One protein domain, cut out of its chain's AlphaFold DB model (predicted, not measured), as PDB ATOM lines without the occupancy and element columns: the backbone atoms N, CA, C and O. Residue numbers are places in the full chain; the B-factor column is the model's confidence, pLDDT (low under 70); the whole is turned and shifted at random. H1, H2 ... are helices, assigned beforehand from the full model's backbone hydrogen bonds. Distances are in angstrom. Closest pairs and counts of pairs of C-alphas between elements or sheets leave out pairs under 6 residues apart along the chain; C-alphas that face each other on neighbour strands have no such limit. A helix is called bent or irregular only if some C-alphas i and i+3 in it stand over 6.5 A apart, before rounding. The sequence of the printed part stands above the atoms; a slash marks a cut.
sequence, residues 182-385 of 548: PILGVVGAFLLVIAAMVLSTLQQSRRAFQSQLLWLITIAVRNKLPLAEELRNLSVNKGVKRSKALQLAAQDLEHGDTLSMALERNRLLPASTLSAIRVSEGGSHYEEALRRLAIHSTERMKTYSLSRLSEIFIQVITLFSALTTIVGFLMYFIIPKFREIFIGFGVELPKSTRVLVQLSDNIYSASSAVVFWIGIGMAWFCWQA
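This is residues 182 to 385 of the 548 residues of an uncharacterized protein of Planctomycetes bacterium (UniProt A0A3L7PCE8). What is the shape? It is a long rod of helices, with H2 to H6 in a ring closed by residues 207 to 222 of H1 at one end, while H7a and H9 run beside the first part of H1. Toward the other end lie H8 and H7b, and residues 340 to 348 stick out. What is it built of? The printed part has 204 residues with nine named helices, H1 to H9 in order, and no named strand: all helix, extended, radius of gyration of the C-alphas 28.3 A, spans 92 by 29 by 23 A.

What is the hub? H1, residues 182 to 222; its residues 216 to 221 touch H2, residues 227 to 236, closest C-alphas Ala 220 and Leu 227, 6.0 A. What follows? H3, residues 240 to 254, H4, 259 to 265, H5, 271 to 280, and H6, 286 to 302, each form a hairpin with the helix before; H6 touches residues 207 to 222 of H1, closest C-alphas Leu 214 and Ala 294, 5.2 A. And then? H7, residues 306 to 344, is one helix by its hydrogen bonds but bent, C-alphas 332 and 335 being 6.6 A apart, with arms H7a, 306 to 332, and H7b, 335 to 344. H8, residues 351 to 365, only just touches each arm, with 3 pairs of C-alphas within 8 A, closest Met 331 and Ser 360, 6.2 A, and Ile 335 and Val 357, 7.3 A. H1, H7a and H9, residues 367 to 385, form an up and down bundle, each running against the one before; residues 186 to 200 of H1 touch H7a, closest C-alphas Val 193 and Ile 314, 6.2 A, and residues 182 to 192 touch H9, Gly 185 and Gly 375, 4.8 A. Are the backbones helical? Every O i to N i+4 pair is within hydrogen-bond range in H1, H3, H4, H6, H7b and H8, against 5 of 6 in H2 and H5, 22 of 23 in H7a and 14 of 15 in H9.

Where does H1 run? From C-alpha 182 at (-23.118, 64.571, -22.440), over 59.6 A. Where does H9 end? At C-alpha 385, (-21.574, 44.597, -22.562); H7a is 39.1 A long.

Are there cuts or long links? The printed part has no cut and no long link. Where is confidence low? 100 residues are under 70, among them 182 to 205 and 352 to 385.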
ATOM      1  N   PRO A 182     -22.844  64.954 -21.052       46.47
ATOM      2  CA  PRO A 182     -23.118  64.571 -22.440       46.47
ATOM      3  C   PRO A 182     -21.889  64.170 -23.268       46.47
ATOM      4  O   PRO A 182     -21.821  63.083 -23.843       46.47
ATOM      5  N   ILE A 183     -20.896  65.059 -23.303       48.19
ATOM      6  CA  ILE A 183     -19.668  64.929 -24.092       48.19
ATOM      7  C   ILE A 183     -18.784  63.843 -23.469       48.19
ATOM      8  O   ILE A 183     -18.219  63.003 -24.171       48.19
ATOM      9  N   LEU A 184     -18.756  63.788 -22.135       46.59
ATOM     10  CA  LEU A 184     -18.085  62.743 -21.370       46.59
ATOM     11  C   LEU A 184     -18.714  61.359 -21.597       46.59
ATOM     12  O   LEU A 184     -18.002  60.361 -21.553       46.59
ATOM     13  N   GLY A 185     -20.018  61.281 -21.875       51.47
ATOM     14  CA  GLY A 185     -20.717  60.040 -22.213       51.47
ATOM     15  C   GLY A 185     -20.304  59.479 -23.574       51.47
ATOM     16  O   GLY A 185     -20.070  58.278 -23.698       51.47
ATOM     17  N   VAL A 186     -20.138  60.341 -24.582       50.56
ATOM     18  CA  VAL A 186     -19.679  59.936 -25.923       50.56
ATOM     19  C   VAL A 186     -18.204  59.522 -25.895       50.56
ATOM     20  O   VAL A 186     -17.853  58.448 -26.386       50.56
ATOM     21  N   VAL A 187     -17.347  60.321 -25.251       47.03
ATOM     22  CA  VAL A 187     -15.918  60.001 -25.072       47.03
ATOM     23  C   VAL A 187     -15.738  58.775 -24.170       47.03
ATOM     24  O   VAL A 187     -14.910  57.911 -24.448       47.03
ATOM     25  N   GLY A 188     -16.558  58.643 -23.128       50.97
ATOM     26  CA  GLY A 188     -16.581  57.493 -22.227       50.97
ATOM     27  C   GLY A 188     -17.007  56.207 -22.929       50.97
ATOM     28  O   GLY A 188     -16.386  55.169 -22.715       50.97
ATOM     29  N   ALA A 189     -17.997  56.268 -23.825       51.81
ATOM     30  CA  ALA A 189     -18.376  55.136 -24.667       51.81
ATOM     31  C   ALA A 189     -17.232  54.729 -25.609       51.81
ATOM     32  O   ALA A 189     -16.941  53.541 -25.738       51.81
ATOM     33  N   PHE A 190     -16.532  55.701 -26.201       50.41
ATOM     34  CA  PHE A 190     -15.374  55.445 -27.061       50.41
ATOM     35  C   PHE A 190     -14.207  54.796 -26.295       50.41
ATOM     36  O   PHE A 190     -13.660  53.782 -26.729       50.41
ATOM     37  N   LEU A 191     -13.884  55.307 -25.103       50.94
ATOM     38  CA  LEU A 191     -12.881  54.714 -24.213       50.94
ATOM     39  C   LEU A 191     -13.282  53.312 -23.733       50.94
ATOM     40  O   LEU A 191     -12.417  52.452 -23.589       50.94
ATOM     41  N   LEU A 192     -14.575  53.047 -23.536       53.72
ATOM     42  CA  LEU A 192     -15.089  51.719 -23.190       53.72
ATOM     43  C   LEU A 192     -14.951  50.714 -24.335       53.72
ATOM     44  O   LEU A 192     -14.634  49.557 -24.068       53.72
ATOM     45  N   VAL A 193     -15.124  51.134 -25.594       53.66
ATOM     46  CA  VAL A 193     -14.845  50.278 -26.764       53.66
ATOM     47  C   VAL A 193     -13.368  49.924 -26.821       53.66
ATOM     48  O   VAL A 193     -13.026  48.752 -26.977       53.66
ATOM     49  N   ILE A 194     -12.492  50.914 -26.633       52.84
ATOM     50  CA  ILE A 194     -11.046  50.687 -26.578       52.84
ATOM     51  C   ILE A 194     -10.713  49.740 -25.420       52.84
ATOM     52  O   ILE A 194     -10.002  48.757 -25.617       52.84
ATOM     53  N   ALA A 195     -11.280  49.959 -24.232       52.59
ATOM     54  CA  ALA A 195     -11.085  49.086 -23.079       52.59
ATOM     55  C   ALA A 195     -11.593  47.656 -23.336       52.59
ATOM     56  O   ALA A 195     -10.910  46.698 -22.976       52.59
ATOM     57  N   ALA A 196     -12.743  47.488 -23.995       54.44
ATOM     58  CA  ALA A 196     -13.294  46.188 -24.370       54.44
ATOM     59  C   ALA A 196     -12.421  45.469 -25.408       54.44
ATOM     60  O   ALA A 196     -12.202  44.265 -25.281       54.44
ATOM     61  N   MET A 197     -11.867  46.198 -26.381       55.53
ATOM     62  CA  MET A 197     -10.935  45.668 -27.379       55.53
ATOM     63  C   MET A 197      -9.588  45.279 -26.756       55.53
ATOM     64  O   MET A 197      -9.016  44.233 -27.063       55.53
ATOM     65  N   VAL A 198      -9.089  46.072 -25.809       58.56
ATOM     66  CA  VAL A 198      -7.902  45.717 -25.025       58.56
ATOM     67  C   VAL A 198      -8.183  44.478 -24.166       58.56
ATOM     68  O   VAL A 198      -7.391  43.538 -24.167       58.56
ATOM     69  N   LEU A 199      -9.334  44.409 -23.491       58.59
ATOM     70  CA  LEU A 199      -9.752  43.247 -22.699       58.59
ATOM     71  C   LEU A 199      -9.927  41.987 -23.552       58.59
ATOM     72  O   LEU A 199      -9.489  40.917 -23.125       58.59
ATOM     73  N   SER A 200     -10.509  42.089 -24.750       55.25
ATOM     74  CA  SER A 200     -10.661  40.952 -25.665       55.25
ATOM     75  C   SER A 200      -9.301  40.445 -26.142       55.25
ATOM     76  O   SER A 200      -9.055  39.238 -26.122       55.25
ATOM     77  N   THR A 201      -8.374  41.353 -26.452       58.19
ATOM     78  CA  THR A 201      -6.994  41.018 -26.840       58.19
ATOM     79  C   THR A 201      -6.244  40.350 -25.680       58.19
ATOM     80  O   THR A 201      -5.576  39.322 -25.841       58.19
ATOM     81  N   LEU A 202      -6.418  40.860 -24.456       64.69
ATOM     82  CA  LEU A 202      -5.853  40.261 -23.247       64.69
ATOM     83  C   LEU A 202      -6.450  38.875 -22.954       64.69
ATOM     84  O   LEU A 202      -5.706  37.968 -22.565       64.69
ATOM     85  N   GLN A 203      -7.754  38.672 -23.161       64.56
ATOM     86  CA  GLN A 203      -8.403  37.365 -23.015       64.56
ATOM     87  C   GLN A 203      -7.928  36.363 -24.076       64.56
ATOM     88  O   GLN A 203      -7.648  35.211 -23.732       64.56
ATOM     89  N   GLN A 204      -7.762  36.793 -25.328       66.38
ATOM     90  CA  GLN A 204      -7.216  35.968 -26.409       66.38
ATOM     91  C   GLN A 204      -5.802  35.486 -26.068       66.38
ATOM     92  O   GLN A 204      -5.508  34.296 -26.199       66.38
ATOM     93  N   SER A 205      -4.965  36.365 -25.502       68.06
ATOM     94  CA  SER A 205      -3.621  35.994 -25.036       68.06
ATOM     95  C   SER A 205      -3.635  34.905 -23.951       68.06
ATOM     96  O   SER A 205      -2.716  34.088 -23.882       68.06
ATOM     97  N   ARG A 206      -4.663  34.881 -23.086       72.06
ATOM     98  CA  ARG A 206      -4.809  33.862 -22.033       72.06
ATOM     99  C   ARG A 206      -5.245  32.523 -22.617       72.06
ATOM    100  O   ARG A 206      -4.670  31.504 -22.251       72.06
ATOM    101  N   ARG A 207      -6.210  32.519 -23.539       72.88
ATOM    102  CA  ARG A 207      -6.681  31.293 -24.207       72.88
ATOM    103  C   ARG A 207      -5.587  30.660 -25.071       72.88
ATOM    104  O   ARG A 207      -5.415  29.445 -25.033       72.88
ATOM    105  N   ALA A 208      -4.795  31.480 -25.764       76.44
ATOM    106  CA  ALA A 208      -3.634  31.016 -26.520       76.44
ATOM    107  C   ALA A 208      -2.587  30.348 -25.635       76.44
ATOM    108  O   ALA A 208      -2.091  29.272 -25.964       76.44
ATOM    109  N   PHE A 209      -2.312  30.937 -24.474       83.31
ATOM    110  CA  PHE A 209      -1.431  30.326 -23.489       83.31
ATOM    111  C   PHE A 209      -1.978  28.988 -22.964       83.31
ATOM    112  O   PHE A 209      -1.232  28.018 -22.905       83.31
ATOM    113  N   GLN A 210      -3.273  28.908 -22.642       85.19
ATOM    114  CA  GLN A 210      -3.909  27.670 -22.169       85.19
ATOM    115  C   GLN A 210      -3.832  26.543 -23.204       85.19
ATOM    116  O   GLN A 210      -3.546  25.403 -22.849       85.19
ATOM    117  N   SER A 211      -4.046  26.863 -24.481       84.12
ATOM    118  CA  SER A 211      -3.949  25.885 -25.565       84.12
ATOM    119  C   SER A 211      -2.512  25.402 -25.789       84.12
ATOM    120  O   SER A 211      -2.287  24.200 -25.903       84.12
ATOM    121  N   GLN A 212      -1.531  26.314 -25.768       86.44
ATOM    122  CA  GLN A 212      -0.106  25.957 -25.825       86.44
ATOM    123  C   GLN A 212       0.296  25.046 -24.659       86.44
ATOM    124  O   GLN A 212       0.982  24.051 -24.868       86.44
ATOM    125  N   LEU A 213      -0.162  25.367 -23.447       88.88
ATOM    126  CA  LEU A 213       0.114  24.589 -22.244       88.88
ATOM    127  C   LEU A 213      -0.493  23.181 -22.317       88.88
ATOM    128  O   LEU A 213       0.190  22.216 -22.001       88.88
ATOM    129  N   LEU A 214      -1.736  23.044 -22.790       88.81
ATOM    130  CA  LEU A 214      -2.374  21.732 -22.971       88.81
ATOM    131  C   LEU A 214      -1.661  20.872 -24.015       88.81
ATOM    132  O   LEU A 214      -1.483  19.675 -23.797       88.81
ATOM    133  N   TRP A 215      -1.230  21.470 -25.127       90.19
ATOM    134  CA  TRP A 215      -0.441  20.760 -26.132       90.19
ATOM    135  C   TRP A 215       0.914  20.316 -25.592       90.19
ATOM    136  O   TRP A 215       1.293  19.170 -25.808       90.19
ATOM    137  N   LEU A 216       1.603  21.180 -24.842       90.31
ATOM    138  CA  LEU A 216       2.867  20.836 -24.195       90.31
ATOM    139  C   LEU A 216       2.694  19.674 -23.212       90.31
ATOM    140  O   LEU A 216       3.427  18.696 -23.306       90.31
ATOM    141  N   ILE A 217       1.682  19.732 -22.340       89.69
ATOM    142  CA  ILE A 217       1.371  18.643 -21.402       89.69
ATOM    143  C   ILE A 217       1.082  17.345 -22.161       89.69
ATOM    144  O   ILE A 217       1.617  16.298 -21.815       89.69
ATOM    145  N   THR A 218       0.270  17.406 -23.218       90.50
ATOM    146  CA  THR A 218      -0.086  16.223 -24.016       90.50
ATOM    147  C   THR A 218       1.149  15.591 -24.660       90.50
ATOM    148  O   THR A 218       1.322  14.377 -24.593       90.50
ATOM    149  N   ILE A 219       2.028  16.400 -25.263       89.50
ATOM    150  CA  ILE A 219       3.265  15.928 -25.901       89.50
ATOM    151  C   ILE A 219       4.224  15.347 -24.857       89.50
ATOM    152  O   ILE A 219       4.797  14.284 -25.089       89.50
ATOM    153  N   ALA A 220       4.367  16.005 -23.705       89.56
ATOM    154  CA  ALA A 220       5.230  15.547 -22.623       89.56
ATOM    155  C   ALA A 220       4.763  14.203 -22.050       89.56
ATOM    156  O   ALA A 220       5.570  13.285 -21.928       89.56
ATOM    157  N   VAL A 221       3.462  14.048 -21.784       89.19
ATOM    158  CA  VAL A 221       2.879  12.788 -21.295       89.19
ATOM    159  C   VAL A 221       3.041  11.671 -22.328       89.19
ATOM    160  O   VAL A 221       3.518  10.590 -21.986       89.19
ATOM    161  N   ARG A 222       2.729  11.939 -23.602       89.00
ATOM    162  CA  ARG A 222       2.870  10.968 -24.700       89.00
ATOM    163  C   ARG A 222       4.311  10.492 -24.891       89.00
ATOM    164  O   ARG A 222       4.552   9.310 -25.112       89.00
ATOM    165  N   ASN A 223       5.269  11.409 -24.787       89.62
ATOM    166  CA  ASN A 223       6.690  11.115 -24.962       89.62
ATOM    167  C   ASN A 223       7.393  10.717 -23.652       89.62
ATOM    168  O   ASN A 223       8.609  10.537 -23.658       89.62
ATOM    169  N   LYS A 224       6.655  10.578 -22.540       86.81
ATOM    170  CA  LYS A 224       7.186  10.269 -21.199       86.81
ATOM    171  C   LYS A 224       8.304  11.221 -20.747       86.81
ATOM    172  O   LYS A 224       9.238  10.813 -20.060       86.81
ATOM    173  N   LEU A 225       8.214  12.488 -21.145       90.00
ATOM    174  CA  LEU A 225       9.148  13.529 -20.726       90.00
ATOM    175  C   LEU A 225       8.848  13.960 -19.281       90.00
ATOM    176  O   LEU A 225       7.683  13.951 -18.870       90.00
ATOM    177  N   PRO A 226       9.866  14.373 -18.506       89.44
ATOM    178  CA  PRO A 226       9.663  14.916 -17.168       89.44
ATOM    179  C   PRO A 226       8.846  16.215 -17.242       89.44
ATOM    180  O   PRO A 226       9.335  17.267 -17.651       89.44
ATOM    181  N   LEU A 227       7.576  16.140 -16.835       87.31
ATOM    182  CA  LEU A 227       6.603  17.224 -17.003       87.31
ATOM    183  C   LEU A 227       6.989  18.505 -16.248       87.31
ATOM    184  O   LEU A 227       6.730  19.607 -16.730       87.31
ATOM    185  N   ALA A 228       7.632  18.365 -15.086       88.62
ATOM    186  CA  ALA A 228       8.124  19.492 -14.298       88.62
ATOM    187  C   ALA A 228       9.174  20.319 -15.063       88.62
ATOM    188  O   ALA A 228       9.119  21.550 -15.051       88.62
ATOM    189  N   GLU A 229      10.073  19.654 -15.793       88.56
ATOM    190  CA  GLU A 229      11.129  20.323 -16.553       88.56
ATOM    191  C   GLU A 229      10.561  21.046 -17.782       88.56
ATOM    192  O   GLU A 229      10.893  22.202 -18.043       88.56
ATOM    193  N   GLU A 230       9.604  20.435 -18.482       89.88
ATOM    194  CA  GLU A 230       8.933  21.078 -19.619       89.88
ATOM    195  C   GLU A 230       8.111  22.314 -19.208       89.88
ATOM    196  O   GLU A 230       8.097  23.335 -19.907       89.88
ATOM    197  N   LEU A 231       7.465  22.286 -18.037       87.62
ATOM    198  CA  LEU A 231       6.777  23.461 -17.487       87.62
ATOM    199  C   LEU A 231       7.758  24.576 -17.099       87.62
ATOM    200  O   LEU A 231       7.460  25.760 -17.307       87.62
ATOM    201  N   ARG A 232       8.939  24.215 -16.585       87.94
ATOM    202  CA  ARG A 232      10.023  25.154 -16.272       87.94
ATOM    203  C   ARG A 232      10.585  25.789 -17.544       87.94
ATOM    204  O   ARG A 232      10.697  27.014 -17.591       87.94
ATOM    205  N   ASN A 233      10.798  25.008 -18.602       88.81
ATOM    206  CA  ASN A 233      11.223  25.498 -19.916       88.81
ATOM    207  C   ASN A 233      10.202  26.474 -20.520       88.81
ATOM    208  O   ASN A 233      10.563  27.551 -21.001       88.81
ATOM    209  N   LEU A 234       8.903  26.174 -20.404       86.25
ATOM    210  CA  LEU A 234       7.840  27.086 -20.835       86.25
ATOM    211  C   LEU A 234       7.816  28.396 -20.024       86.25
ATOM    212  O   LEU A 234       7.352  29.422 -20.528       86.25
ATOM    213  N   SER A 235       8.313  28.385 -18.784       85.94
ATOM    214  CA  SER A 235       8.326  29.556 -17.899       85.94
ATOM    215  C   SER A 235       9.330  30.635 -18.321       85.94
ATOM    216  O   SER A 235       9.085  31.811 -18.045       85.94
ATOM    217  N   VAL A 236      10.413  30.259 -19.017       83.62
ATOM    218  CA  VAL A 236      11.528  31.157 -19.387       83.62
ATOM    219  C   VAL A 236      11.078  32.248 -20.363       83.62
ATOM    220  O   VAL A 236      11.454  33.407 -20.227       83.62
ATOM    221  N   ASN A 237      10.187  31.906 -21.299       77.81
ATOM    222  CA  ASN A 237       9.766  32.795 -22.387       77.81
ATOM    223  C   ASN A 237       8.398  33.466 -22.153       77.81
ATOM    224  O   ASN A 237       7.724  33.874 -23.105       77.81
ATOM    225  N   LYS A 238       7.924  33.560 -20.902       80.25
ATOM    226  CA  LYS A 238       6.597  34.116 -20.569       80.25
ATOM    227  C   LYS A 238       6.704  35.208 -19.497       80.25
ATOM    228  O   LYS A 238       7.606  35.208 -18.674       80.25
ATOM    229  N   GLY A 239       5.752  36.148 -19.486       80.94
ATOM    230  CA  GLY A 239       5.777  37.291 -18.559       80.94
ATOM    231  C   GLY A 239       5.794  36.904 -17.070       80.94
ATOM    232  O   GLY A 239       5.288  35.845 -16.697       80.94
ATOM    233  N   VAL A 240       6.293  37.812 -16.220       80.12
ATOM    234  CA  VAL A 240       6.623  37.605 -14.787       80.12
ATOM    235  C   VAL A 240       5.567  36.810 -14.006       80.12
ATOM    236  O   VAL A 240       5.885  35.836 -13.329       80.12
ATOM    237  N   LYS A 241       4.282  37.171 -14.135       82.06
ATOM    238  CA  LYS A 241       3.186  36.480 -13.428       82.06
ATOM    239  C   LYS A 241       2.988  35.030 -13.890       82.06
ATOM    240  O   LYS A 241       2.683  34.174 -13.068       82.06
ATOM    241  N   ARG A 242       3.124  34.757 -15.193       81.75
ATOM    242  CA  ARG A 242       2.933  33.414 -15.774       81.75
ATOM    243  C   ARG A 242       4.147  32.527 -15.522       81.75
ATOM    244  O   ARG A 242       3.966  31.357 -15.225       81.75
ATOM    245  N   SER A 243       5.346  33.101 -15.593       85.75
ATOM    246  CA  SER A 243       6.591  32.403 -15.271       85.75
ATOM    247  C   SER A 243       6.571  31.878 -13.831       85.75
ATOM    248  O   SER A 243       6.714  30.679 -13.614       85.75
ATOM    249  N   LYS A 244       6.218  32.737 -12.859       86.81
ATOM    250  CA  LYS A 244       6.079  32.336 -11.451       86.81
ATOM    251  C   LYS A 244       5.035  31.230 -11.247       86.81
ATOM    252  O   LYS A 244       5.290  30.279 -10.523       86.81
ATOM    253  N   ALA A 245       3.872  31.337 -11.895       86.06
ATOM    254  CA  ALA A 245       2.818  30.325 -11.790       86.06
ATOM    255  C   ALA A 245       3.230  28.964 -12.387       86.06
ATOM    256  O   ALA A 245       2.860  27.928 -11.847       86.06
ATOM    257  N   LEU A 246       4.004  28.959 -13.478       88.81
ATOM    258  CA  LEU A 246       4.545  27.737 -14.083       88.81
ATOM    259  C   LEU A 246       5.633  27.090 -13.223       88.81
ATOM    260  O   LEU A 246       5.651  25.873 -13.096       88.81
ATOM    261  N   GLN A 247       6.505  27.890 -12.607       89.19
ATOM    262  CA  GLN A 247       7.543  27.389 -11.702       89.19
ATOM    263  C   GLN A 247       6.947  26.774 -10.434       89.19
ATOM    264  O   GLN A 247       7.391  25.709 -10.018       89.19
ATOM    265  N   LEU A 248       5.917  27.406  -9.862       89.50
ATOM    266  CA  LEU A 248       5.181  26.849  -8.725       89.50
ATOM    267  C   LEU A 248       4.478  25.540  -9.103       89.50
ATOM    268  O   LEU A 248       4.582  24.569  -8.370       89.50
ATOM    269  N   ALA A 249       3.848  25.474 -10.281       88.88
ATOM    270  CA  ALA A 249       3.228  24.235 -10.753       88.88
ATOM    271  C   ALA A 249       4.254  23.116 -11.010       88.88
ATOM    272  O   ALA A 249       3.961  21.952 -10.753       88.88
ATOM    273  N   ALA A 250       5.451  23.454 -11.501       90.25
ATOM    274  CA  ALA A 250       6.545  22.497 -11.661       90.25
ATOM    275  C   ALA A 250       7.049  21.978 -10.305       90.25
ATOM    276  O   ALA A 250       7.273  20.781 -10.166       90.25
ATOM    277  N   GLN A 251       7.168  22.856  -9.303       92.06
ATOM    278  CA  GLN A 251       7.511  22.458  -7.937       92.06
ATOM    279  C   GLN A 251       6.437  21.550  -7.335       92.06
ATOM    280  O   GLN A 251       6.787  20.498  -6.818       92.06
ATOM    281  N   ASP A 252       5.152  21.902  -7.426       89.94
ATOM    282  CA  ASP A 252       4.054  21.078  -6.893       89.94
ATOM    283  C   ASP A 252       4.102  19.641  -7.476       89.94
ATOM    284  O   ASP A 252       3.968  18.658  -6.749       89.94
ATOM    285  N   LEU A 253       4.410  19.500  -8.773       90.00
ATOM    286  CA  LEU A 253       4.597  18.194  -9.423       90.00
ATOM    287  C   LEU A 253       5.834  17.427  -8.928       90.00
ATOM    288  O   LEU A 253       5.773  16.208  -8.784       90.00
ATOM    289  N   GLU A 254       6.952  18.109  -8.660       89.62
ATOM    290  CA  GLU A 254       8.155  17.490  -8.074       89.62
ATOM    291  C   GLU A 254       7.908  16.990  -6.641       89.62
ATOM    292  O   GLU A 254       8.508  16.001  -6.226       89.62
ATOM    293  N   HIS A 255       6.992  17.631  -5.905       89.19
ATOM    294  CA  HIS A 255       6.565  17.202  -4.568       89.19
ATOM    295  C   HIS A 255       5.576  16.021  -4.591       89.19
ATOM    296  O   HIS A 255       5.214  15.515  -3.530       89.19
ATOM    297  N   GLY A 256       5.170  15.550  -5.776       85.81
ATOM    298  CA  GLY A 256       4.289  14.393  -5.941       85.81
ATOM    299  C   GLY A 256       2.796  14.723  -5.991       85.81
ATOM    300  O   GLY A 256       1.980  13.801  -5.948       85.81
ATOM    301  N   ASP A 257       2.415  16.000  -6.105       87.75
ATOM    302  CA  ASP A 257       1.015  16.361  -6.315       87.75
ATOM    303  C   ASP A 257       0.529  15.923  -7.704       87.75
ATOM    304  O   ASP A 257       1.256  15.944  -8.699       87.75
ATOM    305  N   THR A 258      -0.758  15.586  -7.791       88.19
ATOM    306  CA  THR A 258      -1.432  15.332  -9.073       88.19
ATOM    307  C   THR A 258      -1.405  16.583  -9.962       88.19
ATOM    308  O   THR A 258      -1.564  17.713  -9.480       88.19
ATOM    309  N   LEU A 259      -1.294  16.395 -11.275       87.19
ATOM    310  CA  LEU A 259      -1.316  17.449 -12.282       87.19
ATOM    311  C   LEU A 259      -2.559  18.334 -12.166       87.19
ATOM    312  O   LEU A 259      -2.456  19.557 -12.302       87.19
ATOM    313  N   SER A 260      -3.732  17.748 -11.905       86.19
ATOM    314  CA  SER A 260      -4.959  18.534 -11.750       86.19
ATOM    315  C   SER A 260      -4.884  19.504 -10.563       86.19
ATOM    316  O   SER A 260      -5.319  20.651 -10.699       86.19
ATOM    317  N   MET A 261      -4.282  19.102  -9.439       85.75
ATOM    318  CA  MET A 261      -4.086  19.965  -8.266       85.75
ATOM    319  C   MET A 261      -3.033  21.054  -8.515       85.75
ATOM    320  O   MET A 261      -3.306  22.231  -8.252       85.75
ATOM    321  N   ALA A 262      -1.882  20.700  -9.097       88.25
ATOM    322  CA  ALA A 262      -0.802  21.645  -9.401       88.25
ATOM    323  C   ALA A 262      -1.258  22.768 -10.360       88.25
ATOM    324  O   ALA A 262      -0.940  23.950 -10.179       88.25
ATOM    325  N   LEU A 263      -2.067  22.430 -11.373       87.88
ATOM    326  CA  LEU A 263      -2.607  23.402 -12.333       87.88
ATOM    327  C   LEU A 263      -3.768  24.235 -11.765       87.88
ATOM    328  O   LEU A 263      -3.937  25.397 -12.163       87.88
ATOM    329  N   GLU A 264      -4.563  23.671 -10.849       86.38
ATOM    330  CA  GLU A 264      -5.666  24.366 -10.176       86.38
ATOM    331  C   GLU A 264      -5.147  25.426  -9.198       86.38
ATOM    332  O   GLU A 264      -5.573  26.587  -9.264       86.38
ATOM    333  N   ARG A 265      -4.178  25.062  -8.347       85.00
ATOM    334  CA  ARG A 265      -3.577  25.952  -7.341       85.00
ATOM    335  C   ARG A 265      -2.977  27.204  -7.977       85.00
ATOM    336  O   ARG A 265      -3.184  28.318  -7.495       85.00
ATOM    337  N   ASN A 266      -2.328  27.024  -9.126       84.25
ATOM    338  CA  ASN A 266      -1.639  28.083  -9.860       84.25
ATOM    339  C   ASN A 266      -2.514  28.793 -10.913       84.25
ATOM    340  O   ASN A 266      -2.041  29.691 -11.611       84.25
ATOM    341  N   ARG A 267      -3.809  28.445 -11.010       82.44
ATOM    342  CA  ARG A 267      -4.811  29.071 -11.903       82.44
ATOM    343  C   ARG A 267      -4.379  29.135 -13.376       82.44
ATOM    344  O   ARG A 267      -4.662  30.115 -14.073       82.44
ATOM    345  N   LEU A 268      -3.691  28.100 -13.856       83.31
ATOM    346  CA  LEU A 268      -3.155  28.058 -15.221       83.31
ATOM    347  C   LEU A 268      -4.230  27.688 -16.254       83.31
ATOM    348  O   LEU A 268      -4.213  28.203 -17.375       83.31
ATOM    349  N   LEU A 269      -5.206  26.863 -15.865       84.12
ATOM    350  CA  LEU A 269      -6.274  26.354 -16.728       84.12
ATOM    351  C   LEU A 269      -7.677  26.728 -16.215       84.12
ATOM    352  O   LEU A 269      -7.857  26.990 -15.024       84.12
ATOM    353  N   PRO A 270      -8.691  26.780 -17.103       77.12
ATOM    354  CA  PRO A 270     -10.069  27.031 -16.699       77.12
ATOM    355  C   PRO A 270     -10.674  25.797 -16.007       77.12
ATOM    356  O   PRO A 270     -10.316  24.658 -16.311       77.12
ATOM    357  N   ALA A 271     -11.655  26.019 -15.126       72.31
ATOM    358  CA  ALA A 271     -12.275  24.970 -14.301       72.31
ATOM    359  C   ALA A 271     -12.862  23.796 -15.112       72.31
ATOM    360  O   ALA A 271     -12.804  22.645 -14.683       72.31
ATOM    361  N   SER A 272     -13.383  24.064 -16.314       69.00
ATOM    362  CA  SER A 272     -13.906  23.029 -17.216       69.00
ATOM    363  C   SER A 272     -12.836  22.059 -17.719       69.00
ATOM    364  O   SER A 272     -13.133  20.906 -17.988       69.00
ATOM    365  N   THR A 273     -11.601  22.531 -17.889       78.44
ATOM    366  CA  THR A 273     -10.488  21.696 -18.353       78.44
ATOM    367  C   THR A 273      -9.866  20.942 -17.185       78.44
ATOM    368  O   THR A 273      -9.538  19.773 -17.332       78.44
ATOM    369  N   LEU A 274      -9.763  21.578 -16.014       82.06
ATOM    370  CA  LEU A 274      -9.246  20.945 -14.796       82.06
ATOM    371  C   LEU A 274     -10.102  19.755 -14.347       82.06
ATOM    372  O   LEU A 274      -9.562  18.708 -14.011       82.06
ATOM    373  N   SER A 275     -11.429  19.898 -14.397       72.12
ATOM    374  CA  SER A 275     -12.360  18.803 -14.085       72.12
ATOM    375  C   SER A 275     -12.197  17.616 -15.035       72.12
ATOM    376  O   SER A 275     -12.136  16.481 -14.577       72.12
ATOM    377  N   ALA A 276     -12.045  17.867 -16.337       74.81
ATOM    378  CA  ALA A 276     -11.801  16.805 -17.310       74.81
ATOM    379  C   ALA A 276     -10.446  16.104 -17.093       74.81
ATOM    380  O   ALA A 276     -10.383  14.879 -17.149       74.81
ATOM    381  N   ILE A 277      -9.382  16.861 -16.783       85.62
ATOM    382  CA  ILE A 277      -8.067  16.284 -16.453       85.62
ATOM    383  C   ILE A 277      -8.182  15.398 -15.210       85.62
ATOM    384  O   ILE A 277      -7.758  14.248 -15.260       85.62
ATOM    385  N   ARG A 278      -8.821  15.885 -14.139       83.44
ATOM    386  CA  ARG A 278      -8.998  15.144 -12.879       83.44
ATOM    387  C   ARG A 278      -9.729  13.813 -13.072       83.44
ATOM    388  O   ARG A 278      -9.335  12.823 -12.472       83.44
ATOM    389  N   VAL A 279     -10.762  13.778 -13.917       77.88
ATOM    390  CA  VAL A 279     -11.478  12.529 -14.248       77.88
ATOM    391  C   VAL A 279     -10.569  11.560 -15.010       77.88
ATOM    392  O   VAL A 279     -10.607  10.357 -14.769       77.88
ATOM    393  N   SER A 280      -9.712  12.073 -15.893       81.06
ATOM    394  CA  SER A 280      -8.817  11.242 -16.706       81.06
ATOM    395  C   SER A 280      -7.546  10.771 -15.991       81.06
ATOM    396  O   SER A 280      -6.956   9.784 -16.417       81.06
ATOM    397  N   GLU A 281      -7.120  11.453 -14.926       83.31
ATOM    398  CA  GLU A 281      -5.808  11.284 -14.278       83.31
ATOM    399  C   GLU A 281      -5.613   9.908 -13.610       83.31
ATOM    400  O   GLU A 281      -4.483   9.454 -13.460       83.31
ATOM    401  N   GLY A 282      -6.704   9.207 -13.282       73.69
ATOM    402  CA  GLY A 282      -6.681   7.822 -12.790       73.69
ATOM    403  C   GLY A 282      -7.108   6.763 -13.816       73.69
ATOM    404  O   GLY A 282      -7.201   5.587 -13.473       73.69
ATOM    405  N   GLY A 283      -7.425   7.161 -15.052       76.94
ATOM    406  CA  GLY A 283      -7.991   6.281 -16.076       76.94
ATOM    407  C   GLY A 283      -6.955   5.738 -17.063       76.94
ATOM    408  O   GLY A 283      -5.963   6.392 -17.380       76.94
ATOM    409  N   SER A 284      -7.226   4.570 -17.654       73.19
ATOM    410  CA  SER A 284      -6.366   3.949 -18.679       73.19
ATOM    411  C   SER A 284      -6.253   4.753 -19.984       73.19
ATOM    412  O   SER A 284      -5.384   4.481 -20.806       73.19
ATOM    413  N   HIS A 285      -7.123   5.747 -20.183       79.88
ATOM    414  CA  HIS A 285      -7.210   6.567 -21.396       79.88
ATOM    415  C   HIS A 285      -6.719   8.013 -21.184       79.88
ATOM    416  O   HIS A 285      -7.124   8.918 -21.915       79.88
ATOM    417  N   TYR A 286      -5.848   8.249 -20.196       83.44
ATOM    418  CA  TYR A 286      -5.344   9.581 -19.838       83.44
ATOM    419  C   TYR A 286      -4.731  10.361 -21.019       83.44
ATOM    420  O   TYR A 286      -5.058  11.529 -21.233       83.44
ATOM    421  N   GLU A 287      -3.898   9.708 -21.839       86.25
ATOM    422  CA  GLU A 287      -3.273  10.329 -23.019       86.25
ATOM    423  C   GLU A 287      -4.318  10.785 -24.050       86.25
ATOM    424  O   GLU A 287      -4.255  11.904 -24.565       86.25
ATOM    425  N   GLU A 288      -5.320   9.946 -24.319       83.31
ATOM    426  CA  GLU A 288      -6.377  10.247 -25.287       83.31
ATOM    427  C   GLU A 288      -7.299  11.367 -24.784       83.31
ATOM    428  O   GLU A 288      -7.698  12.238 -25.561       83.31
ATOM    429  N   ALA A 289      -7.590  11.402 -23.482       79.62
ATOM    430  CA  ALA A 289      -8.352  12.480 -22.860       79.62
ATOM    431  C   ALA A 289      -7.610  13.826 -22.949       79.62
ATOM    432  O   ALA A 289      -8.195  14.824 -23.379       79.62
ATOM    433  N   LEU A 290      -6.311  13.853 -22.631       85.75
ATOM    434  CA  LEU A 290      -5.464  15.041 -22.793       85.75
ATOM    435  C   LEU A 290      -5.399  15.498 -24.253       85.75
ATOM    436  O   LEU A 290      -5.586  16.685 -24.532       85.75
ATOM    437  N   ARG A 291      -5.231  14.563 -25.195       86.19
ATOM    438  CA  ARG A 291      -5.221  14.853 -26.634       86.19
ATOM    439  C   ARG A 291      -6.530  15.486 -27.092       86.19
ATOM    440  O   ARG A 291      -6.504  16.498 -27.791       86.19
ATOM    441  N   ARG A 292      -7.674  14.949 -26.661       81.88
ATOM    442  CA  ARG A 292      -8.994  15.530 -26.951       81.88
ATOM    443  C   ARG A 292      -9.139  16.928 -26.359       81.88
ATOM    444  O   ARG A 292      -9.625  17.823 -27.045       81.88
ATOM    445  N   LEU A 293      -8.664  17.157 -25.133       83.81
ATOM    446  CA  LEU A 293      -8.667  18.487 -24.513       83.81
ATOM    447  C   LEU A 293      -7.757  19.479 -25.256       83.81
ATOM    448  O   LEU A 293      -8.140  20.639 -25.431       83.81
ATOM    449  N   ALA A 294      -6.591  19.039 -25.731       84.44
ATOM    450  CA  ALA A 294      -5.666  19.852 -26.514       84.44
ATOM    451  C   ALA A 294      -6.254  20.221 -27.885       84.44
ATOM    452  O   ALA A 294      -6.272  21.408 -28.230       84.44
ATOM    453  N   ILE A 295      -6.826  19.250 -28.610       83.75
ATOM    454  CA  ILE A 295      -7.529  19.473 -29.884       83.75
ATOM    455  C   ILE A 295      -8.699  20.436 -29.672       83.75
ATOM    456  O   ILE A 295      -8.759  21.471 -30.339       83.75
ATOM    457  N   HIS A 296      -9.549  20.185 -28.672       75.56
ATOM    458  CA  HIS A 296     -10.685  21.053 -28.345       75.56
ATOM    459  C   HIS A 296     -10.245  22.473 -27.979       75.56
ATOM    460  O   HIS A 296     -10.897  23.452 -28.337       75.56
ATOM    461  N   SER A 297      -9.111  22.628 -27.288       72.12
ATOM    462  CA  SER A 297      -8.559  23.949 -26.964       72.12
ATOM    463  C   SER A 297      -8.092  24.706 -28.212       72.12
ATOM    464  O   SER A 297      -8.319  25.914 -28.313       72.12
ATOM    465  N   THR A 298      -7.494  24.007 -29.184       75.06
ATOM    466  CA  THR A 298      -7.089  24.595 -30.466       75.06
ATOM    467  C   THR A 298      -8.263  24.856 -31.388       75.06
ATOM    468  O   THR A 298      -8.259  25.857 -32.095       75.06
ATOM    469  N   GLU A 299      -9.294  24.020 -31.362       68.88
ATOM    470  CA  GLU A 299     -10.536  24.283 -32.079       68.88
ATOM    471  C   GLU A 299     -11.241  25.490 -31.483       68.88
ATOM    472  O   GLU A 299     -11.621  26.373 -32.231       68.88
ATOM    473  N   ARG A 300     -11.283  25.662 -30.160       57.19
ATOM    474  CA  ARG A 300     -11.749  26.926 -29.560       57.19
ATOM    475  C   ARG A 300     -10.902  28.141 -29.961       57.19
ATOM    476  O   ARG A 300     -11.405  29.260 -29.904       57.19
ATOM    477  N   MET A 301      -9.638  27.938 -30.346       59.09
ATOM    478  CA  MET A 301      -8.781  28.981 -30.918       59.09
ATOM    479  C   MET A 301      -8.971  29.205 -32.421       59.09
ATOM    480  O   MET A 301      -8.669  30.290 -32.897       59.09
ATOM    481  N   LYS A 302      -9.413  28.208 -33.190       53.19
ATOM    482  CA  LYS A 302      -9.688  28.343 -34.633       53.19
ATOM    483  C   LYS A 302     -11.127  28.810 -34.871       53.19
ATOM    484  O   LYS A 302     -11.381  29.693 -35.680       53.19
ATOM    485  N   THR A 303     -12.052  28.280 -34.084       45.25
ATOM    486  CA  THR A 303     -13.486  28.570 -34.023       45.25
ATOM    487  C   THR A 303     -13.754  29.793 -33.144       45.25
ATOM    488  O   THR A 303     -14.652  29.778 -32.305       45.25
ATOM    489  N   TYR A 304     -12.996  30.882 -33.304       44.44
ATOM    490  CA  TYR A 304     -13.345  32.169 -32.690       44.44
ATOM    491  C   TYR A 304     -14.635  32.722 -33.339       44.44
ATOM    492  O   TYR A 304     -14.632  33.634 -34.154       44.44
ATOM    493  N   SER A 305     -15.775  32.132 -32.968       44.09
ATOM    494  CA  SER A 305     -17.125  32.695 -33.047       44.09
ATOM    495  C   SER A 305     -17.559  33.270 -31.692       44.09
ATOM    496  O   SER A 305     -18.488  34.068 -31.626       44.09
ATOM    497  N   LEU A 306     -16.850  32.955 -30.598       41.41
ATOM    498  CA  LEU A 306     -17.075  33.597 -29.297       41.41
ATOM    499  C   LEU A 306     -16.448  34.997 -29.204       41.41
ATOM    500  O   LEU A 306     -16.910  35.796 -28.392       41.41
ATOM    501  N   SER A 307     -15.472  35.333 -30.060       50.91
ATOM    502  CA  SER A 307     -15.095  36.735 -30.310       50.91
ATOM    503  C   SER A 307     -16.115  37.452 -31.189       50.91
ATOM    504  O   SER A 307     -16.146  38.675 -31.189       50.91
ATOM    505  N   ARG A 308     -17.011  36.732 -31.877       49.09
ATOM    506  CA  ARG A 308     -18.000  37.361 -32.755       49.09
ATOM    507  C   ARG A 308     -19.018  38.173 -31.971       49.09
ATOM    508  O   ARG A 308     -19.472  39.184 -32.464       49.09
ATOM    509  N   LEU A 309     -19.340  37.801 -30.730       48.62
ATOM    510  CA  LEU A 309     -20.161  38.660 -29.869       48.62
ATOM    511  C   LEU A 309     -19.419  39.921 -29.453       48.62
ATOM    512  O   LEU A 309     -20.016  40.985 -29.507       48.62
ATOM    513  N   SER A 310     -18.138  39.831 -29.080       49.59
ATOM    514  CA  SER A 310     -17.344  41.039 -28.836       49.59
ATOM    515  C   SER A 310     -17.201  41.876 -30.108       49.59
ATOM    516  O   SER A 310     -17.303  43.088 -30.022       49.59
ATOM    517  N   GLU A 311     -17.076  41.262 -31.286       54.56
ATOM    518  CA  GLU A 311     -17.073  41.955 -32.578       54.56
ATOM    519  C   GLU A 311     -18.437  42.591 -32.881       54.56
ATOM    520  O   GLU A 311     -18.467  43.730 -33.325       54.56
ATOM    521  N   ILE A 312     -19.557  41.921 -32.580       56.16
ATOM    522  CA  ILE A 312     -20.918  42.467 -32.712       56.16
ATOM    523  C   ILE A 312     -21.097  43.649 -31.760       56.16
ATOM    524  O   ILE A 312     -21.564  44.697 -32.185       56.16
ATOM    525  N   PHE A 313     -20.711  43.520 -30.488       56.56
ATOM    526  CA  PHE A 313     -20.811  44.612 -29.517       56.56
ATOM    527  C   PHE A 313     -19.922  45.795 -29.914       56.56
ATOM    528  O   PHE A 313     -20.392  46.927 -29.890       56.56
ATOM    529  N   ILE A 314     -18.679  45.549 -30.344       60.81
ATOM    530  CA  ILE A 314     -17.780  46.594 -30.851       60.81
ATOM    531  C   ILE A 314     -18.398  47.272 -32.083       60.81
ATOM    532  O   ILE A 314     -18.499  48.493 -32.109       60.81
ATOM    533  N   GLN A 315     -18.897  46.507 -33.059       60.00
ATOM    534  CA  GLN A 315     -19.534  47.048 -34.266       60.00
ATOM    535  C   GLN A 315     -20.798  47.857 -33.955       60.00
ATOM    536  O   GLN A 315     -20.978  48.935 -34.517       60.00
ATOM    537  N   VAL A 316     -21.655  47.378 -33.047       61.44
ATOM    538  CA  VAL A 316     -22.875  48.085 -32.625       61.44
ATOM    539  C   VAL A 316     -22.524  49.402 -31.935       61.44
ATOM    540  O   VAL A 316     -23.150  50.418 -32.232       61.44
ATOM    541  N   ILE A 317     -21.511  49.420 -31.060       61.38
ATOM    542  CA  ILE A 317     -21.111  50.648 -30.361       61.38
ATOM    543  C   ILE A 317     -20.459  51.646 -31.328       61.38
ATOM    544  O   ILE A 317     -20.818  52.821 -31.300       61.38
ATOM    545  N   THR A 318     -19.557  51.205 -32.214       63.66
ATOM    546  CA  THR A 318     -18.937  52.079 -33.230       63.66
ATOM    547  C   THR A 318     -19.974  52.672 -34.184       63.66
ATOM    548  O   THR A 318     -19.872  53.832 -34.575       63.66
ATOM    549  N   LEU A 319     -20.998  51.901 -34.548       66.44
ATOM    550  CA  LEU A 319     -22.083  52.391 -35.385       66.44
ATOM    551  C   LEU A 319     -22.932  53.447 -34.665       66.44
ATOM    552  O   LEU A 319     -23.194  54.513 -35.224       66.44
ATOM    553  N   PHE A 320     -23.372  53.156 -33.438       62.66
ATOM    554  CA  PHE A 320     -24.183  54.089 -32.655       62.66
ATOM    555  C   PHE A 320     -23.426  55.382 -32.359       62.66
ATOM    556  O   PHE A 320     -24.017  56.462 -32.426       62.66
ATOM    557  N   SER A 321     -22.122  55.295 -32.077       63.97
ATOM    558  CA  SER A 321     -21.293  56.480 -31.871       63.97
ATOM    559  C   SER A 321     -21.169  57.308 -33.153       63.97
ATOM    560  O   SER A 321     -21.374  58.519 -33.098       63.97
ATOM    561  N   ALA A 322     -20.929  56.681 -34.310       67.62
ATOM    562  CA  ALA A 322     -20.870  57.371 -35.600       67.62
ATOM    563  C   ALA A 322     -22.198  58.063 -35.959       67.62
ATOM    564  O   ALA A 322     -22.197  59.245 -36.300       67.62
ATOM    565  N   LEU A 323     -23.335  57.369 -35.818       65.38
ATOM    566  CA  LEU A 323     -24.663  57.937 -36.077       65.38
ATOM    567  C   LEU A 323     -24.958  59.123 -35.149       65.38
ATOM    568  O   LEU A 323     -25.374  60.182 -35.616       65.38
ATOM    569  N   THR A 324     -24.696  58.969 -33.848       62.88
ATOM    570  CA  THR A 324     -24.905  60.041 -32.860       62.88
ATOM    571  C   THR A 324     -24.012  61.244 -33.155       62.88
ATOM    572  O   THR A 324     -24.450  62.381 -33.006       62.88
ATOM    573  N   THR A 325     -22.785  61.009 -33.628       66.19
ATOM    574  CA  THR A 325     -21.831  62.071 -33.976       66.19
ATOM    575  C   THR A 325     -22.298  62.843 -35.207       66.19
ATOM    576  O   THR A 325     -22.377  64.065 -35.157       66.19
ATOM    577  N   ILE A 326     -22.661  62.150 -36.292       70.25
ATOM    578  CA  ILE A 326     -23.104  62.786 -37.543       70.25
ATOM    579  C   ILE A 326     -24.408  63.557 -37.323       70.25
ATOM    580  O   ILE A 326     -24.501  64.732 -37.676       70.25
ATOM    581  N   VAL A 327     -25.410  62.920 -36.709       67.19
ATOM    582  CA  VAL A 327     -26.719  63.542 -36.465       67.19
ATOM    583  C   VAL A 327     -26.600  64.673 -35.446       67.19
ATOM    584  O   VAL A 327     -27.166  65.745 -35.658       67.19
ATOM    585  N   GLY A 328     -25.829  64.474 -34.374       66.75
ATOM    586  CA  GLY A 328     -25.574  65.500 -33.365       66.75
ATOM    587  C   GLY A 328     -24.860  66.717 -33.949       66.75
ATOM    588  O   GLY A 328     -25.277  67.845 -33.699       66.75
ATOM    589  N   PHE A 329     -23.844  66.502 -34.789       70.44
ATOM    590  CA  PHE A 329     -23.141  67.575 -35.491       70.44
ATOM    591  C   PHE A 329     -24.076  68.354 -36.425       70.44
ATOM    592  O   PHE A 329     -24.126  69.583 -36.354       70.44
ATOM    593  N   LEU A 330     -24.877  67.661 -37.242       71.31
ATOM    594  CA  LEU A 330     -25.862  68.302 -38.119       71.31
ATOM    595  C   LEU A 330     -26.867  69.143 -37.322       71.31
ATOM    596  O   LEU A 330     -27.112  70.297 -37.673       71.31
ATOM    597  N   MET A 331     -27.430  68.598 -36.239       68.81
ATOM    598  CA  MET A 331     -28.433  69.317 -35.453       68.81
ATOM    599  C   MET A 331     -27.865  70.498 -34.670       68.81
ATOM    600  O   MET A 331     -28.545  71.514 -34.561       68.81
ATOM    601  N   TYR A 332     -26.657  70.376 -34.118       68.38
ATOM    602  CA  TYR A 332     -26.091  71.404 -33.245       68.38
ATOM    603  C   TYR A 332     -25.387  72.525 -34.015       68.38
ATOM    604  O   TYR A 332     -25.465  73.679 -33.606       68.38
ATOM    605  N   PHE A 333     -24.707  72.215 -35.125       68.06
ATOM    606  CA  PHE A 333     -23.950  73.210 -35.894       68.06
ATOM    607  C   PHE A 333     -24.670  73.689 -37.154       68.06
ATOM    608  O   PHE A 333     -24.652  74.884 -37.446       68.06
ATOM    609  N   ILE A 334     -25.277  72.778 -37.921       77.19
ATOM    610  CA  ILE A 334     -25.773  73.106 -39.266       77.19
ATOM    611  C   ILE A 334     -27.173  73.725 -39.202       77.19
ATOM    612  O   ILE A 334     -27.377  74.829 -39.707       77.19
ATOM    613  N   ILE A 335     -28.127  73.057 -38.548       73.94
ATOM    614  CA  ILE A 335     -29.525  73.516 -38.466       73.94
ATOM    615  C   ILE A 335     -29.681  74.957 -37.929       73.94
ATOM    616  O   ILE A 335     -30.420  75.721 -38.557       73.94
ATOM    617  N   PRO A 336     -29.016  75.391 -36.836       70.94
ATOM    618  CA  PRO A 336     -29.200  76.753 -36.330       70.94
ATOM    619  C   PRO A 336     -28.709  77.831 -37.302       70.94
ATOM    620  O   PRO A 336     -29.376  78.854 -37.445       70.94
ATOM    621  N   LYS A 337     -27.621  77.590 -38.046       74.50
ATOM    622  CA  LYS A 337     -27.166  78.535 -39.079       74.50
ATOM    623  C   LYS A 337     -28.179  78.677 -40.211       74.50
ATOM    624  O   LYS A 337     -28.455  79.785 -40.654       74.50
ATOM    625  N   PHE A 338     -28.776  77.569 -40.649       71.94
ATOM    626  CA  PHE A 338     -29.845  77.616 -41.647       71.94
ATOM    627  C   PHE A 338     -31.076  78.365 -41.132       71.94
ATOM    628  O   PHE A 338     -31.662  79.150 -41.870       71.94
ATOM    629  N   ARG A 339     -31.445  78.180 -39.860       71.00
ATOM    630  CA  ARG A 339     -32.548  78.922 -39.238       71.00
ATOM    631  C   ARG A 339     -32.329  80.437 -39.303       71.00
ATOM    632  O   ARG A 339     -33.259  81.145 -39.675       71.00
ATOM    633  N   GLU A 340     -31.137  80.926 -38.963       73.94
ATOM    634  CA  GLU A 340     -30.812  82.361 -39.029       73.94
ATOM    635  C   GLU A 340     -30.937  82.912 -40.452       73.94
ATOM    636  O   GLU A 340     -31.518  83.978 -40.647       73.94
ATOM    637  N   ILE A 341     -30.478  82.146 -41.448       74.00
ATOM    638  CA  ILE A 341     -30.621  82.496 -42.865       74.00
ATOM    639  C   ILE A 341     -32.107  82.627 -43.232       74.00
ATOM    640  O   ILE A 341     -32.512  83.654 -43.766       74.00
ATOM    641  N   PHE A 342     -32.945  81.639 -42.896       69.44
ATOM    642  CA  PHE A 342     -34.376  81.672 -43.238       69.44
ATOM    643  C   PHE A 342     -35.147  82.793 -42.527       69.44
ATOM    644  O   PHE A 342     -36.027  83.397 -43.138       69.44
ATOM    645  N   ILE A 343     -34.809  83.105 -41.270       69.81
ATOM    646  CA  ILE A 343     -35.401  84.243 -40.547       69.81
ATOM    647  C   ILE A 343     -35.003  85.567 -41.213       69.81
ATOM    648  O   ILE A 343     -35.851  86.445 -41.352       69.81
ATOM    649  N   GLY A 344     -33.752  85.696 -41.668       68.94
ATOM    650  CA  GLY A 344     -33.258  86.892 -42.357       68.94
ATOM    651  C   GLY A 344     -33.975  87.199 -43.676       68.94
ATOM    652  O   GLY A 344     -34.069  88.363 -44.052       68.94
ATOM    653  N   PHE A 345     -34.530  86.184 -44.342       69.00
ATOM    654  CA  PHE A 345     -35.309  86.351 -45.572       69.00
ATOM    655  C   PHE A 345     -36.824  86.510 -45.351       69.00
ATOM    656  O   PHE A 345     -37.546  86.777 -46.304       69.00
ATOM    657  N   GLY A 346     -37.332  86.346 -44.122       64.25
ATOM    658  CA  GLY A 346     -38.756  86.540 -43.810       64.25
ATOM    659  C   GLY A 346     -39.721  85.509 -44.420       64.25
ATOM    660  O   GLY A 346     -40.931  85.715 -44.374       64.25
ATOM    661  N   VAL A 347     -39.218  84.399 -44.970       64.12
ATOM    662  CA  VAL A 347     -40.030  83.372 -45.647       64.12
ATOM    663  C   VAL A 347     -40.534  82.326 -44.651       64.12
ATOM    664  O   VAL A 347     -39.793  81.837 -43.793       64.12
ATOM    665  N   GLU A 348     -41.804  81.928 -44.772       64.31
ATOM    666  CA  GLU A 348     -42.366  80.866 -43.940       64.31
ATOM    667  C   GLU A 348     -41.687  79.513 -44.209       64.31
ATOM    668  O   GLU A 348     -41.742  78.951 -45.305       64.31
ATOM    669  N   LEU A 349     -41.091  78.940 -43.160       66.06
ATOM    670  CA  LEU A 349     -40.461  77.621 -43.206       66.06
ATOM    671  C   LEU A 349     -41.464  76.546 -43.684       66.06
ATOM    672  O   LEU A 349     -42.529  76.388 -43.060       66.06
ATOM    673  N   PRO A 350     -41.122  75.748 -44.720       68.38
ATOM    674  CA  PRO A 350     -41.916  74.605 -45.160       68.38
ATOM    675  C   PRO A 350     -42.192  73.617 -44.023       68.38
ATOM    676  O   PRO A 350     -41.398  73.467 -43.093       68.38
ATOM    677  N   LYS A 351     -43.315  72.889 -44.112       72.00
ATOM    678  CA  LYS A 351     -43.771  71.970 -43.050       72.00
ATOM    679  C   LYS A 351     -42.709  70.935 -42.640       72.00
ATOM    680  O   LYS A 351     -42.565  70.671 -41.451       72.00
ATOM    681  N   SER A 352     -41.942  70.390 -43.588       63.94
ATOM    682  CA  SER A 352     -40.856  69.428 -43.324       63.94
ATOM    683  C   SER A 352     -39.716  70.034 -42.495       63.94
ATOM    684  O   SER A 352     -39.250  69.424 -41.535       63.94
ATOM    685  N   THR A 353     -39.311  71.261 -42.814       68.25
ATOM    686  CA  THR A 353     -38.263  72.009 -42.109       68.25
ATOM    687  C   THR A 353     -38.739  72.478 -40.738       68.25
ATOM    688  O   THR A 353     -37.972  72.445 -39.783       68.25
ATOM    689  N   ARG A 354     -40.024  72.833 -40.599       68.75
ATOM    690  CA  ARG A 354     -40.634  73.210 -39.315       68.75
ATOM    691  C   ARG A 354     -40.605  72.062 -38.305       68.75
ATOM    692  O   ARG A 354     -40.250  72.296 -37.158       68.75
ATOM    693  N   VAL A 355     -40.910  70.832 -38.729       67.81
ATOM    694  CA  VAL A 355     -40.802  69.636 -37.869       67.81
ATOM    695  C   VAL A 355     -39.353  69.406 -37.434       67.81
ATOM    696  O   VAL A 355     -39.098  69.121 -36.266       67.81
ATOM    697  N   LEU A 356     -38.394  69.573 -38.348       64.81
ATOM    698  CA  LEU A 356     -36.975  69.391 -38.043       64.81
ATOM    699  C   LEU A 356     -36.438  70.470 -37.088       64.81
ATOM    700  O   LEU A 356     -35.696  70.150 -36.163       64.81
ATOM    701  N   VAL A 357     -36.854  71.727 -37.269       68.44
ATOM    702  CA  VAL A 357     -36.523  72.844 -36.370       68.44
ATOM    703  C   VAL A 357     -37.193  72.663 -35.010       68.44
ATOM    704  O   VAL A 357     -36.532  72.854 -34.005       68.44
ATOM    705  N   GLN A 358     -38.437  72.186 -34.936       69.25
ATOM    706  CA  GLN A 358     -39.096  71.866 -33.660       69.25
ATOM    707  C   GLN A 358     -38.410  70.714 -32.912       69.25
ATOM    708  O   GLN A 358     -38.255  70.773 -31.695       69.25
ATOM    709  N   LEU A 359     -37.966  69.672 -33.622       61.41
ATOM    710  CA  LEU A 359     -37.144  68.605 -33.043       61.41
ATOM    711  C   LEU A 359     -35.792  69.149 -32.565       61.41
ATOM    712  O   LEU A 359     -35.339  68.773 -31.487       61.41
ATOM    713  N   SER A 360     -35.175  70.048 -33.338       58.66
ATOM    714  CA  SER A 360     -33.923  70.720 -32.979       58.66
ATOM    715  C   SER A 360     -34.094  71.599 -31.749       58.66
ATOM    716  O   SER A 360     -33.318  71.453 -30.818       58.66
ATOM    717  N   ASP A 361     -35.146  72.410 -31.680       65.38
ATOM    718  CA  ASP A 361     -35.468  73.274 -30.546       65.38
ATOM    719  C   ASP A 361     -35.848  72.454 -29.306       65.38
ATOM    720  O   ASP A 361     -35.489  72.825 -28.191       65.38
ATOM    721  N   ASN A 362     -36.499  71.295 -29.463       57.56
ATOM    722  CA  ASN A 362     -36.727  70.352 -28.365       57.56
ATOM    723  C   ASN A 362     -35.416  69.726 -27.882       57.56
ATOM    724  O   ASN A 362     -35.219  69.585 -26.680       57.56
ATOM    725  N   ILE A 363     -34.500  69.387 -28.787       52.12
ATOM    726  CA  ILE A 363     -33.167  68.880 -28.436       52.12
ATOM    727  C   ILE A 363     -32.290  69.994 -27.854       52.12
ATOM    728  O   ILE A 363     -31.485  69.713 -26.980       52.12
ATOM    729  N   TYR A 364     -32.462  71.249 -28.265       54.19
ATOM    730  CA  TYR A 364     -31.705  72.406 -27.784       54.19
ATOM    731  C   TYR A 364     -32.222  72.890 -26.418       54.19
ATOM    732  O   TYR A 364     -31.436  73.159 -25.511       54.19
ATOM    733  N   SER A 365     -33.545  72.913 -26.221       54.41
ATOM    734  CA  SER A 365     -34.200  73.256 -24.946       54.41
ATOM    735  C   SER A 365     -34.157  72.119 -23.917       54.41
ATOM    736  O   SER A 365     -34.146  72.382 -22.714       54.41
ATOM    737  N   ALA A 366     -34.070  70.863 -24.367       50.53
ATOM    738  CA  ALA A 366     -33.821  69.679 -23.542       50.53
ATOM    739  C   ALA A 366     -32.370  69.165 -23.664       50.53
ATOM    740  O   ALA A 366     -32.113  67.995 -23.373       50.53
ATOM    741  N   SER A 367     -31.430  70.026 -24.074       48.16
ATOM    742  CA  SER A 367     -30.039  69.686 -24.439       48.16
ATOM    743  C   SER A 367     -29.250  68.975 -23.353       48.16
ATOM    744  O   SER A 367     -28.429  68.112 -23.659       48.16
ATOM    745  N   SER A 368     -29.554  69.235 -22.084       50.25
ATOM    746  CA  SER A 368     -29.002  68.449 -20.984       50.25
ATOM    747  C   SER A 368     -29.702  67.101 -20.830       50.25
ATOM    748  O   SER A 368     -29.031  66.090 -20.694       50.25
ATOM    749  N   ALA A 369     -31.032  67.040 -20.901       49.22
ATOM    750  CA  ALA A 369     -31.799  65.824 -20.635       49.22
ATOM    751  C   ALA A 369     -31.657  64.760 -21.735       49.22
ATOM    752  O   ALA A 369     -31.479  63.589 -21.418       49.22
ATOM    753  N   VAL A 370     -31.710  65.128 -23.018       46.19
ATOM    754  CA  VAL A 370     -31.665  64.154 -24.126       46.19
ATOM    755  C   VAL A 370     -30.280  63.524 -24.243       46.19
ATOM    756  O   VAL A 370     -30.173  62.301 -24.316       46.19
ATOM    757  N   VAL A 371     -29.210  64.322 -24.178       50.31
ATOM    758  CA  VAL A 371     -27.851  63.771 -24.232       50.31
ATOM    759  C   VAL A 371     -27.474  63.060 -22.926       50.31
ATOM    760  O   VAL A 371     -26.715  62.096 -22.955       50.31
ATOM    761  N   PHE A 372     -28.075  63.433 -21.789       47.00
ATOM    762  CA  PHE A 372     -27.965  62.687 -20.531       47.00
ATOM    763  C   PHE A 372     -28.685  61.333 -20.581       47.00
ATOM    764  O   PHE A 372     -28.109  60.337 -20.160       47.00
ATOM    765  N   TRP A 373     -29.892  61.246 -21.150       49.16
ATOM    766  CA  TRP A 373     -30.606  59.972 -21.311       49.16
ATOM    767  C   TRP A 373     -29.942  59.056 -22.340       49.16
ATOM    768  O   TRP A 373     -29.836  57.853 -22.103       49.16
ATOM    769  N   ILE A 374     -29.428  59.613 -23.441       50.06
ATOM    770  CA  ILE A 374     -28.628  58.865 -24.419       50.06
ATOM    771  C   ILE A 374     -27.303  58.423 -23.785       50.06
ATOM    772  O   ILE A 374     -26.926  57.264 -23.921       50.06
ATOM    773  N   GLY A 375     -26.634  59.289 -23.020       51.81
ATOM    774  CA  GLY A 375     -25.398  58.977 -22.301       51.81
ATOM    775  C   GLY A 375     -25.579  57.912 -21.219       51.81
ATOM    776  O   GLY A 375     -24.770  56.995 -21.135       51.81
ATOM    777  N   ILE A 376     -26.662  57.967 -20.438       50.19
ATOM    778  CA  ILE A 376     -27.024  56.940 -19.449       50.19
ATOM    779  C   ILE A 376     -27.410  55.639 -20.136       50.19
ATOM    780  O   ILE A 376     -26.957  54.582 -19.708       50.19
ATOM    781  N   GLY A 377     -28.206  55.695 -21.204       51.78
ATOM    782  CA  GLY A 377     -28.562  54.515 -21.989       51.78
ATOM    783  C   GLY A 377     -27.320  53.837 -22.565       51.78
ATOM    784  O   GLY A 377     -27.175  52.622 -22.458       51.78
ATOM    785  N   MET A 378     -26.378  54.626 -23.086       50.03
ATOM    786  CA  MET A 378     -25.131  54.138 -23.669       50.03
ATOM    787  C   MET A 378     -24.148  53.650 -22.597       50.03
ATOM    788  O   MET A 378     -23.554  52.591 -22.764       50.03
ATOM    789  N   ALA A 379     -24.036  54.330 -21.455       49.66
ATOM    790  CA  ALA A 379     -23.226  53.888 -20.319       49.66
ATOM    791  C   ALA A 379     -23.787  52.613 -19.672       49.66
ATOM    792  O   ALA A 379     -23.028  51.699 -19.354       49.66
ATOM    793  N   TRP A 380     -25.111  52.507 -19.531       49.62
ATOM    794  CA  TRP A 380     -25.792  51.312 -19.040       49.62
ATOM    795  C   TRP A 380     -25.616  50.138 -20.005       49.62
ATOM    796  O   TRP A 380     -25.267  49.037 -19.581       49.62
ATOM    797  N   PHE A 381     -25.765  50.371 -21.309       50.72
ATOM    798  CA  PHE A 381     -25.549  49.347 -22.327       50.72
ATOM    799  C   PHE A 381     -24.079  48.897 -22.392       50.72
ATOM    800  O   PHE A 381     -23.803  47.697 -22.413       50.72
ATOM    801  N   CYS A 382     -23.123  49.829 -22.323       51.47
ATOM    802  CA  CYS A 382     -21.692  49.522 -22.258       51.47
ATOM    803  C   CYS A 382     -21.311  48.787 -20.966       51.47
ATOM    804  O   CYS A 382     -20.494  47.869 -21.006       51.47
ATOM    805  N   TRP A 383     -21.926  49.131 -19.831       48.12
ATOM    806  CA  TRP A 383     -21.756  48.409 -18.568       48.12
ATOM    807  C   TRP A 383     -22.233  46.959 -18.684       48.12
ATOM    808  O   TRP A 383     -21.539  46.040 -18.248       48.12
ATOM    809  N   GLN A 384     -23.374  46.726 -19.338       50.94
ATOM    810  CA  GLN A 384     -23.884  45.374 -19.578       50.94
ATOM    811  C   GLN A 384     -23.005  44.583 -20.557       50.94
ATOM    812  O   GLN A 384     -22.714  43.411 -20.303       50.94
ATOM    813  N   ALA A 385     -22.511  45.216 -21.624       48.00
ATOM    814  CA  ALA A 385     -21.574  44.597 -22.562       48.00
ATOM    815  C   ALA A 385     -20.243  44.229 -21.878       48.00
ATOM    816  O   ALA A 385     -19.733  43.121 -22.061       48.00
TER     817      ALA A 385